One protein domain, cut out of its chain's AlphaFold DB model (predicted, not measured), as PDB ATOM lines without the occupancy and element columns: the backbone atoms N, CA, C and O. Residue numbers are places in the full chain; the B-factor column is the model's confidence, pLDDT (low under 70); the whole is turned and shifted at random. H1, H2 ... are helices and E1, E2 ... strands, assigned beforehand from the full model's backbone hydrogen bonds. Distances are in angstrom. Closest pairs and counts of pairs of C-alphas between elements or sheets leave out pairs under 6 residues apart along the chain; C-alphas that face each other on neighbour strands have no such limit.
ATOM      1  N   ASP A  79      41.271 -39.011 -40.814       91.94
ATOM      2  CA  ASP A  79      40.170 -38.049 -40.890       91.94
ATOM      3  C   ASP A  79      40.022 -37.258 -39.588       91.94
ATOM      4  O   ASP A  79      39.820 -36.041 -39.616       91.94
ATOM      5  N   ALA A  80      40.196 -37.913 -38.442       91.94
ATOM      6  CA  ALA A  80      40.282 -37.272 -37.139       91.94
ATOM      7  C   ALA A  80      41.495 -36.338 -37.059       91.94
ATOM      8  O   ALA A  80      41.360 -35.212 -36.573       91.94
ATOM      9  N   ALA A  81      42.648 -36.755 -37.590       94.25
ATOM     10  CA  ALA A  81      43.841 -35.915 -37.652       94.25
ATOM     11  C   ALA A  81      43.619 -34.654 -38.507       94.25
ATOM     12  O   ALA A  81      43.929 -33.549 -38.057       94.25
ATOM     13  N   LYS A  82      43.005 -34.788 -39.692       95.06
ATOM     14  CA  LYS A  82      42.640 -33.641 -40.544       95.06
ATOM     15  C   LYS A  82      41.649 -32.697 -39.861       95.06
ATOM     16  O   LYS A  82      41.839 -31.487 -39.935       95.06
ATOM     17  N   ARG A  83      40.621 -33.215 -39.173       94.25
ATOM     18  CA  ARG A  83      39.652 -32.382 -38.427       94.25
ATOM     19  C   ARG A  83      40.321 -31.555 -37.329       94.25
ATOM     20  O   ARG A  83      40.017 -30.374 -37.189       94.25
ATOM     21  N   LEU A  84      41.244 -32.152 -36.575       94.25
ATOM     22  CA  LEU A  84      41.993 -31.437 -35.536       94.25
ATOM     23  C   LEU A  84      42.953 -30.406 -36.138       94.25
ATOM     24  O   LEU A  84      42.995 -29.268 -35.678       94.25
ATOM     25  N   ALA A  85      43.662 -30.771 -37.209       95.81
ATOM     26  CA  ALA A  85      44.520 -29.845 -37.941       95.81
ATOM     27  C   ALA A  85      43.736 -28.645 -38.495       95.81
ATOM     28  O   ALA A  85      44.220 -27.520 -38.427       95.81
ATOM     29  N   TRP A  86      42.517 -28.866 -38.988       96.44
ATOM     30  CA  TRP A  86      41.642 -27.789 -39.446       96.44
ATOM     31  C   TRP A  86      41.278 -26.829 -38.311       96.44
ATOM     32  O   TRP A  86      41.451 -25.622 -38.451       96.44
ATOM     33  N   GLY A  87      40.859 -27.356 -37.155       95.81
ATOM     34  CA  GLY A  87      40.568 -26.532 -35.978       95.81
ATOM     35  C   GLY A  87      41.782 -25.736 -35.480       95.81
ATOM     36  O   GLY A  87      41.635 -24.589 -35.057       95.81
ATOM     37  N   ASP A  88      42.990 -26.299 -35.563       96.44
ATOM     38  CA  ASP A  88      44.229 -25.569 -35.268       96.44
ATOM     39  C   ASP A  88      44.445 -24.400 -36.240       96.44
ATOM     40  O   ASP A  88      44.782 -23.298 -35.804       96.44
ATOM     41  N   LEU A  89      44.229 -24.622 -37.540       96.75
ATOM     42  CA  LEU A  89      44.376 -23.584 -38.560       96.75
ATOM     43  C   LEU A  89      43.352 -22.462 -38.390       96.75
ATOM     44  O   LEU A  89      43.720 -21.294 -38.490       96.75
ATOM     45  N   GLU A  90      42.094 -22.791 -38.086       95.81
ATOM     46  CA  GLU A  90      41.072 -21.779 -37.806       95.81
ATOM     47  C   GLU A  90      41.490 -20.888 -36.625       95.81
ATOM     48  O   GLU A  90      41.392 -19.660 -36.701       95.81
ATOM     49  N   ASN A  91      41.990 -21.492 -35.541       95.06
ATOM     50  CA  ASN A  91      42.486 -20.751 -34.379       95.06
ATOM     51  C   ASN A  91      43.690 -19.866 -34.730       95.06
ATOM     52  O   ASN A  91      43.742 -18.705 -34.317       95.06
ATOM     53  N   GLU A  92      44.652 -20.398 -35.487       95.38
ATOM     54  CA  GLU A  92      45.847 -19.664 -35.917       95.38
ATOM     55  C   GLU A  92      45.465 -18.478 -36.819       95.38
ATOM     56  O   GLU A  92      45.989 -17.375 -36.643       95.38
ATOM     57  N   TRP A  93      44.482 -18.657 -37.706       94.50
ATOM     58  CA  TRP A  93      43.960 -17.584 -38.550       94.50
ATOM     59  C   TRP A  93      43.256 -16.510 -37.719       94.50
ATOM     60  O   TRP A  93      43.532 -15.321 -37.872       94.50
ATOM     61  N   HIS A  94      42.395 -16.900 -36.775       94.31
ATOM     62  CA  HIS A  94      41.704 -15.954 -35.890       94.31
ATOM     63  C   HIS A  94      42.662 -15.174 -34.984       94.31
ATOM     64  O   HIS A  94      42.452 -13.991 -34.686       94.31
ATOM     65  N   HIS A  95      43.755 -15.804 -34.563       91.88
ATOM     66  CA  HIS A  95      44.789 -15.108 -33.815       91.88
ATOM     67  C   HIS A  95      45.446 -13.996 -34.649       91.88
ATOM     68  O   HIS A  95      45.661 -12.904 -34.125       91.88
ATOM     69  N   GLN A  96      45.700 -14.231 -35.936       90.94
ATOM     70  CA  GLN A  96      46.388 -13.274 -36.810       90.94
ATOM     71  C   GLN A  96      45.458 -12.218 -37.425       90.94
ATOM     72  O   GLN A  96      45.815 -11.043 -37.497       90.94
ATOM     73  N   HIS A  97      44.254 -12.616 -37.832       90.75
ATOM     74  CA  HIS A  97      43.346 -11.798 -38.648       90.75
ATOM     75  C   HIS A  97      42.003 -11.512 -37.973       90.75
ATOM     76  O   HIS A  97      41.218 -10.693 -38.458       90.75
ATOM     77  N   GLY A  98      41.715 -12.185 -36.858       90.56
ATOM     78  CA  GLY A  98      40.445 -12.058 -36.162       90.56
ATOM     79  C   GLY A  98      40.166 -10.625 -35.728       90.56
ATOM     80  O   GLY A  98      41.035  -9.907 -35.229       90.56
ATOM     81  N   LYS A  99      38.907 -10.207 -35.873       90.69
ATOM     82  CA  LYS A  99      38.471  -8.872 -35.460       90.69
ATOM     83  C   LYS A  99      38.760  -8.657 -33.969       90.69
ATOM     84  O   LYS A  99      38.429  -9.499 -33.131       90.69
ATOM     85  N   ARG A 100      39.330  -7.498 -33.641       92.56
ATOM     86  CA  ARG A 100      39.469  -7.006 -32.266       92.56
ATOM     87  C   ARG A 100      38.404  -5.948 -32.019       92.56
ATOM     88  O   ARG A 100      38.427  -4.876 -32.624       92.56
ATOM     89  N   CYS A 101      37.419  -6.286 -31.200       91.81
ATOM     90  CA  CYS A 101      36.347  -5.372 -30.842       91.81
ATOM     91  C   CYS A 101      36.828  -4.376 -29.777       91.81
ATOM     92  O   CYS A 101      37.639  -4.735 -28.919       91.81
ATOM     93  N   PRO A 102      36.323  -3.131 -29.791       92.44
ATOM     94  CA  PRO A 102      36.563  -2.184 -28.711       92.44
ATOM     95  C   PRO A 102      36.181  -2.766 -27.345       92.44
ATOM     96  O   PRO A 102      35.201  -3.498 -27.224       92.44
ATOM     97  N   SER A 103      36.905  -2.378 -26.294       90.88
ATOM     98  CA  SER A 103      36.757  -2.948 -24.944       90.88
ATOM     99  C   SER A 103      35.382  -2.743 -24.298       90.88
ATOM    100  O   SER A 103      35.064  -3.423 -23.323       90.88
ATOM    101  N   TRP A 104      34.571  -1.818 -24.811       92.44
ATOM    102  CA  TRP A 104      33.204  -1.542 -24.362       92.44
ATOM    103  C   TRP A 104      32.137  -2.319 -25.148       92.44
ATOM    104  O   TRP A 104      30.965  -2.272 -24.776       92.44
ATOM    105  N   GLN A 105      32.512  -3.025 -26.217       94.94
ATOM    106  CA  GLN A 105      31.601  -3.717 -27.128       94.94
ATOM    107  C   GLN A 105      31.677  -5.237 -26.941       94.94
ATOM    108  O   GLN A 105      32.760  -5.817 -26.898       94.94
ATOM    109  N   CYS A 106      30.521  -5.899 -26.888       94.81
ATOM    110  CA  CYS A 106      30.437  -7.354 -26.906       94.81
ATOM    111  C   CYS A 106      30.791  -7.886 -28.298       94.81
ATOM    112  O   CYS A 106      30.114  -7.576 -29.277       94.81
ATOM    113  N   ALA A 107      31.805  -8.743 -28.395       95.19
ATOM    114  CA  ALA A 107      32.220  -9.347 -29.658       95.19
ATOM    115  C   ALA A 107      31.192 -10.353 -30.223       95.19
ATOM    116  O   ALA A 107      31.184 -10.617 -31.427       95.19
ATOM    117  N   GLY A 108      30.294 -10.872 -29.377       94.19
ATOM    118  CA  GLY A 108      29.212 -11.778 -29.766       94.19
ATOM    119  C   GLY A 108      28.063 -11.056 -30.468       94.19
ATOM    120  O   GLY A 108      27.805 -11.289 -31.648       94.19
ATOM    121  N   CYS A 109      27.380 -10.150 -29.768       93.81
ATOM    122  CA  CYS A 109      26.172  -9.480 -30.270       93.81
ATOM    123  C   CYS A 109      26.406  -8.062 -30.825       93.81
ATOM    124  O   CYS A 109      25.482  -7.467 -31.369       93.81
ATOM    125  N   ASN A 110      27.621  -7.514 -30.714       93.81
ATOM    126  CA  ASN A 110      27.986  -6.127 -31.051       93.81
ATOM    127  C   ASN A 110      27.317  -5.034 -30.188       93.81
ATOM    128  O   ASN A 110      27.571  -3.850 -30.421       93.81
ATOM    129  N   ALA A 111      26.509  -5.391 -29.186       93.50
ATOM    130  CA  ALA A 111      25.935  -4.432 -28.244       93.50
ATOM    131  C   ALA A 111      26.979  -3.963 -27.208       93.50
ATOM    132  O   ALA A 111      27.972  -4.662 -26.976       93.50
ATOM    133  N   PRO A 112      26.779  -2.805 -26.555       94.00
ATOM    134  CA  PRO A 112      27.612  -2.396 -25.429       94.00
ATOM    135  C   PRO A 112      27.608  -3.447 -24.310       94.00
ATOM    136  O   PRO A 112      26.571  -4.030 -23.991       94.00
ATOM    137  N   LEU A 113      28.762  -3.667 -23.681       91.38
ATOM    138  CA  LEU A 113      28.877  -4.549 -22.513       91.38
ATOM    139  C   LEU A 113      28.147  -3.971 -21.293       91.38
ATOM    140  O   LEU A 113      27.636  -4.727 -20.473       91.38
ATOM    141  N   GLY A 114      28.062  -2.639 -21.192       82.75
ATOM    142  CA  GLY A 114      27.406  -1.956 -20.078       82.75
ATOM    143  C   GLY A 114      28.007  -2.341 -18.721       82.75
ATOM    144  O   GLY A 114      29.209  -2.578 -18.613       82.75
ATOM    145  N   GLY A 115      27.158  -2.404 -17.691       74.25
ATOM    146  CA  GLY A 115      27.515  -2.911 -16.358       74.25
ATOM    147  C   GLY A 115      27.402  -4.434 -16.209       74.25
ATOM    148  O   GLY A 115      27.553  -4.943 -15.102       74.25
ATOM    149  N   SER A 116      27.097  -5.165 -17.285       73.44
ATOM    150  CA  SER A 116      26.947  -6.621 -17.250       73.44
ATOM    151  C   SER A 116      28.298  -7.316 -17.070       73.44
ATOM    152  O   SER A 116      29.334  -6.837 -17.539       73.44
ATOM    153  N   GLN A 117      28.294  -8.487 -16.426       84.12
ATOM    154  CA  GLN A 117      29.496  -9.305 -16.289       84.12
ATOM    155  C   GLN A 117      29.970  -9.765 -17.677       84.12
ATOM    156  O   GLN A 117      29.279 -10.497 -18.389       84.12
ATOM    157  N   ALA A 118      31.153  -9.297 -18.065       91.81
ATOM    158  CA  ALA A 118      31.784  -9.645 -19.328       91.81
ATOM    159  C   ALA A 118      32.835 -10.736 -19.111       91.81
ATOM    160  O   ALA A 118      33.667 -10.630 -18.207       91.81
ATOM    161  N   LEU A 119      32.832 -11.744 -19.977       93.62
ATOM    162  CA  LEU A 119      33.903 -12.724 -20.079       93.62
ATOM    163  C   LEU A 119      35.020 -12.149 -20.956       93.62
ATOM    164  O   LEU A 119      34.772 -11.753 -22.096       93.62
ATOM    165  N   ASN A 120      36.241 -12.109 -20.422       93.56
ATOM    166  CA  ASN A 120      37.431 -11.717 -21.177       93.56
ATOM    167  C   ASN A 120      38.015 -12.946 -21.880       93.56
ATOM    168  O   ASN A 120      38.216 -13.982 -21.243       93.56
ATOM    169  N   LEU A 121      38.287 -12.826 -23.175       93.06
ATOM    170  CA  LEU A 121      38.826 -13.901 -24.001       93.06
ATOM    171  C   LEU A 121      40.341 -13.725 -24.220       93.06
ATOM    172  O   LEU A 121      40.843 -12.600 -24.133       93.06
ATOM    173  N   PRO A 122      41.084 -14.808 -24.525       88.88
ATOM    174  CA  PRO A 122      42.542 -14.751 -24.698       88.88
ATOM    175  C   PRO A 122      43.031 -13.821 -25.817       88.88
ATOM    176  O   PRO A 122      44.172 -13.375 -25.794       88.88
ATOM    177  N   ASP A 123      42.179 -13.519 -26.795       88.38
ATOM    178  CA  ASP A 123      42.464 -12.622 -27.919       88.38
ATOM    179  C   ASP A 123      42.153 -11.142 -27.609       88.38
ATOM    180  O   ASP A 123      42.205 -10.293 -28.501       88.38
ATOM    181  N   GLY A 124      41.810 -10.828 -26.354       91.19
ATOM    182  CA  GLY A 124      41.454  -9.487 -25.894       91.19
ATOM    183  C   GLY A 124      40.006  -9.087 -26.183       91.19
ATOM    184  O   GLY A 124      39.573  -8.024 -25.731       91.19
ATOM    185  N   ASN A 125      39.235  -9.919 -26.893       94.88
ATOM    186  CA  ASN A 125      37.809  -9.683 -27.067       94.88
ATOM    187  C   ASN A 125      37.052  -9.940 -25.762       94.88
ATOM    188  O   ASN A 125      37.490 -10.665 -24.866       94.88
ATOM    189  N   ARG A 126      35.873  -9.330 -25.659       95.62
ATOM    190  CA  ARG A 126      34.991  -9.458 -24.501       95.62
ATOM    191  C   ARG A 126      33.597  -9.820 -24.977       95.62
ATOM    192  O   ARG A 126      33.123  -9.264 -25.969       95.62
ATOM    193  N   VAL A 127      32.933 -10.733 -24.283       95.38
ATOM    194  CA  VAL A 127      31.548 -11.127 -24.579       95.38
ATOM    195  C   VAL A 127      30.696 -11.043 -23.321       95.38
ATOM    196  O   VAL A 127      31.223 -11.147 -22.214       95.38
ATOM    197  N   HIS A 128      29.383 -10.852 -23.466       94.81
ATOM    198  CA  HIS A 128      28.463 -11.084 -22.351       94.81
ATOM    199  C   HIS A 128      28.625 -12.529 -21.877       94.81
ATOM    200  O   HIS A 128      28.671 -13.440 -22.704       94.81
ATOM    201  N   PHE A 129      28.782 -12.718 -20.565       88.69
ATOM    202  CA  PHE A 129      28.960 -14.053 -19.998       88.69
ATOM    203  C   PHE A 129      27.629 -14.801 -19.896       88.69
ATOM    204  O   PHE A 129      27.562 -15.971 -20.254       88.69
ATOM    205  N   GLU A 130      26.575 -14.094 -19.482       84.50
ATOM    206  CA  GLU A 130      25.229 -14.643 -19.343       84.50
ATOM    207  C   GLU A 130      24.209 -13.823 -20.150       84.50
ATOM    208  O   GLU A 130      24.157 -12.596 -19.989       84.50
ATOM    209  N   PRO A 131      23.394 -14.473 -21.005       84.69
ATOM    210  CA  PRO A 131      23.486 -15.887 -21.395       84.69
ATOM    211  C   PRO A 131      24.735 -16.183 -22.251       84.69
ATOM    212  O   PRO A 131      25.255 -15.304 -22.947       84.69
ATOM    213  N   ILE A 132      25.180 -17.449 -22.257       90.31
ATOM    214  CA  ILE A 132      26.382 -17.914 -22.987       90.31
ATOM    215  C   ILE A 132      26.284 -17.776 -24.521       90.31
ATOM    216  O   ILE A 132      27.267 -17.967 -25.243       90.31
ATOM    217  N   ASP A 133      25.115 -17.399 -25.040       94.88
ATOM    218  CA  ASP A 133      24.842 -17.196 -26.465       94.88
ATOM    219  C   ASP A 133      25.861 -16.273 -27.134       94.88
ATOM    220  O   ASP A 133      26.265 -16.510 -28.272       94.88
ATOM    221  N   CYS A 134      26.339 -15.241 -26.430       95.12
ATOM    222  CA  CYS A 134      27.341 -14.334 -26.984       95.12
ATOM    223  C   CYS A 134      28.688 -15.026 -27.233       95.12
ATOM    224  O   CYS A 134      29.338 -14.719 -28.237       95.12
ATOM    225  N   LEU A 135      29.086 -15.984 -26.390       94.62
ATOM    226  CA  LEU A 135      30.287 -16.793 -26.611       94.62
ATOM    227  C   LEU A 135      30.109 -17.724 -27.817       94.62
ATOM    228  O   LEU A 135      31.004 -17.822 -28.658       94.62
ATOM    229  N   ILE A 136      28.942 -18.363 -27.941       95.00
ATOM    230  CA  ILE A 136      28.629 -19.265 -29.060       95.00
ATOM    231  C   ILE A 136      28.594 -18.490 -30.381       95.00
ATOM    232  O   ILE A 136      29.224 -18.901 -31.357       95.00
ATOM    233  N   CYS A 137      27.892 -17.356 -30.420       95.56
ATOM    234  CA  CYS A 137      27.792 -16.491 -31.594       95.56
ATOM    235  C   CYS A 137      29.156 -15.941 -32.014       95.56
ATOM    236  O   CYS A 137      29.479 -15.957 -33.205       95.56
ATOM    237  N   PHE A 138      29.973 -15.506 -31.050       95.44
ATOM    238  CA  PHE A 138      31.347 -15.094 -31.319       95.44
ATOM    239  C   PHE A 138      32.152 -16.245 -31.938       95.44
ATOM    240  O   PHE A 138      32.714 -16.087 -33.022       95.44
ATOM    241  N   GLY A 139      32.116 -17.422 -31.302       94.75
ATOM    242  CA  GLY A 139      32.801 -18.633 -31.747       94.75
ATOM    243  C   GLY A 139      32.405 -19.108 -33.145       94.75
ATOM    244  O   GLY A 139      33.254 -19.558 -33.909       94.75
ATOM    245  N   LYS A 140      31.117 -19.034 -33.492       95.38
ATOM    246  CA  LYS A 140      30.621 -19.396 -34.829       95.38
ATOM    247  C   LYS A 140      31.091 -18.402 -35.888       95.38
ATOM    248  O   LYS A 140      31.517 -18.818 -36.959       95.38
ATOM    249  N   ARG A 141      31.043 -17.101 -35.584       94.88
ATOM    250  CA  ARG A 141      31.400 -16.047 -36.541       94.88
ATOM    251  C   ARG A 141      32.863 -16.124 -36.955       94.88
ATOM    252  O   ARG A 141      33.147 -16.097 -38.146       94.88
ATOM    253  N   TRP A 142      33.781 -16.190 -35.990       94.81
ATOM    254  CA  TRP A 142      35.198 -16.175 -36.342       94.81
ATOM    255  C   TRP A 142      35.639 -17.480 -37.007       94.81
ATOM    256  O   TRP A 142      36.438 -17.419 -37.934       94.81
ATOM    257  N   ARG A 143      35.072 -18.633 -36.615       95.94
ATOM    258  CA  ARG A 143      35.334 -19.908 -37.306       95.94
ATOM    259  C   ARG A 143      34.826 -19.894 -38.741       95.94
ATOM    260  O   ARG A 143      35.546 -20.327 -39.626       95.94
ATOM    261  N   GLY A 144      33.642 -19.325 -38.991       94.62
ATOM    262  CA  GLY A 144      33.137 -19.122 -40.351       94.62
ATOM    263  C   GLY A 144      34.090 -18.280 -41.205       94.62
ATOM    264  O   GLY A 144      34.492 -18.717 -42.276       94.62
ATOM    265  N   ALA A 145      34.531 -17.128 -40.689       94.06
ATOM    266  CA  ALA A 145      35.480 -16.262 -41.395       94.06
ATOM    267  C   ALA A 145      36.838 -16.946 -41.650       94.06
ATOM    268  O   ALA A 145      37.406 -16.811 -42.732       94.06
ATOM    269  N   ALA A 146      37.347 -17.700 -40.671       95.19
ATOM    270  CA  ALA A 146      38.577 -18.464 -40.828       95.19
ATOM    271  C   ALA A 146      38.422 -19.562 -41.890       95.19
ATOM    272  O   ALA A 146      39.265 -19.681 -42.773       95.19
ATOM    273  N   CYS A 147      37.323 -20.317 -41.851       95.12
ATOM    274  CA  CYS A 147      37.009 -21.349 -42.834       95.12
ATOM    275  C   CYS A 147      36.936 -20.772 -44.257       95.12
ATOM    276  O   CYS A 147      37.592 -21.291 -45.157       95.12
ATOM    277  N   GLU A 148      36.222 -19.659 -44.453       93.88
ATOM    278  CA  GLU A 148      36.142 -18.966 -45.747       93.88
ATOM    279  C   GLU A 148      37.527 -18.551 -46.268       93.88
ATOM    280  O   GLU A 148      37.834 -18.759 -47.444       93.88
ATOM    281  N   ALA A 149      38.388 -18.017 -45.399       91.94
ATOM    282  CA  ALA A 149      39.746 -17.635 -45.774       91.94
ATOM    283  C   ALA A 149      40.617 -18.848 -46.142       91.94
ATOM    284  O   ALA A 149      41.292 -18.831 -47.170       91.94
ATOM    285  N   LEU A 150      40.568 -19.925 -45.353       93.44
ATOM    286  CA  LEU A 150      41.304 -21.161 -45.638       93.44
ATOM    287  C   LEU A 150      40.847 -21.803 -46.956       93.44
ATOM    288  O   LEU A 150      41.677 -22.262 -47.743       93.44
ATOM    289  N   VAL A 151      39.546 -21.773 -47.250       93.19
ATOM    290  CA  VAL A 151      39.006 -22.204 -48.549       93.19
ATOM    291  C   VAL A 151      39.510 -21.305 -49.681       93.19
ATOM    292  O   VAL A 151      39.923 -21.814 -50.722       93.19
ATOM    293  N   ALA A 152      39.560 -19.985 -49.483       88.56
ATOM    294  CA  ALA A 152      40.124 -19.056 -50.466       88.56
ATOM    295  C   ALA A 152      41.628 -19.292 -50.723       88.56
ATOM    296  O   ALA A 152      42.115 -19.029 -51.823       88.56
ATOM    297  N   PHE A 153      42.355 -19.848 -49.750       88.88
ATOM    298  CA  PHE A 153      43.738 -20.312 -49.906       88.88
ATOM    299  C   PHE A 153      43.864 -21.678 -50.608       88.88
ATOM    300  O   PHE A 153      44.976 -22.165 -50.835       88.88
ATOM    301  N   GLY A 154      42.740 -22.287 -50.993       89.75
ATOM    302  CA  GLY A 154      42.683 -23.552 -51.716       89.75
ATOM    303  C   GLY A 154      42.787 -24.785 -50.820       89.75
ATOM    304  O   GLY A 154      43.241 -25.826 -51.296       89.75
TER     305      GLY A 154
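AT A GLANCE: This is residues 79 to 154 of the 165 residues of an uncharacterized protein of Alphaproteobacteria bacterium 13_2_20CM_2_64_7 (UniProt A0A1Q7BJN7). Two long helices, H1 and H2, cross nearly at right angles, with hairpin E1 and E2 and loop 98 to 117 as a head where H2 begins. Residues 79 to 85 stick out. The printed part, 76 residues, mostly helix, in the order H1, E1, E2, H2, is only just compact, close to loose: radius of gyration of the C-alphas 13.6 A, spans 44 by 22 by 17 A.

HOW THE PARTS SIT: E1, residues 118 to 120, is antiparallel to E2, residues 126 to 128; N 119 and O 127 are within hydrogen-bond range, 2.8 A. The closest C-alphas of E2 and H2, residues 133 to 152, are His 128 and Cys 134, 5.8 A. H1, residues 79 to 97, touches H2 with residues 90 to 94 alone, about perpendicular at 81 degrees; closest C-alphas: Glu 90 and Ala 146, 5.1 A. Both helices have every O i to N i+4 pair within range.

IN THESE COORDINATES: H1, 26.5 A, begins at C-alpha 79 (40.170, -38.049, -40.890); H2, 28.5 A, ends at C-alpha 152 (40.124, -19.056, -50.466).

THE WHOLE: The uncut printed part has one long link, H1 to E1, and no residue under pLDDT 70.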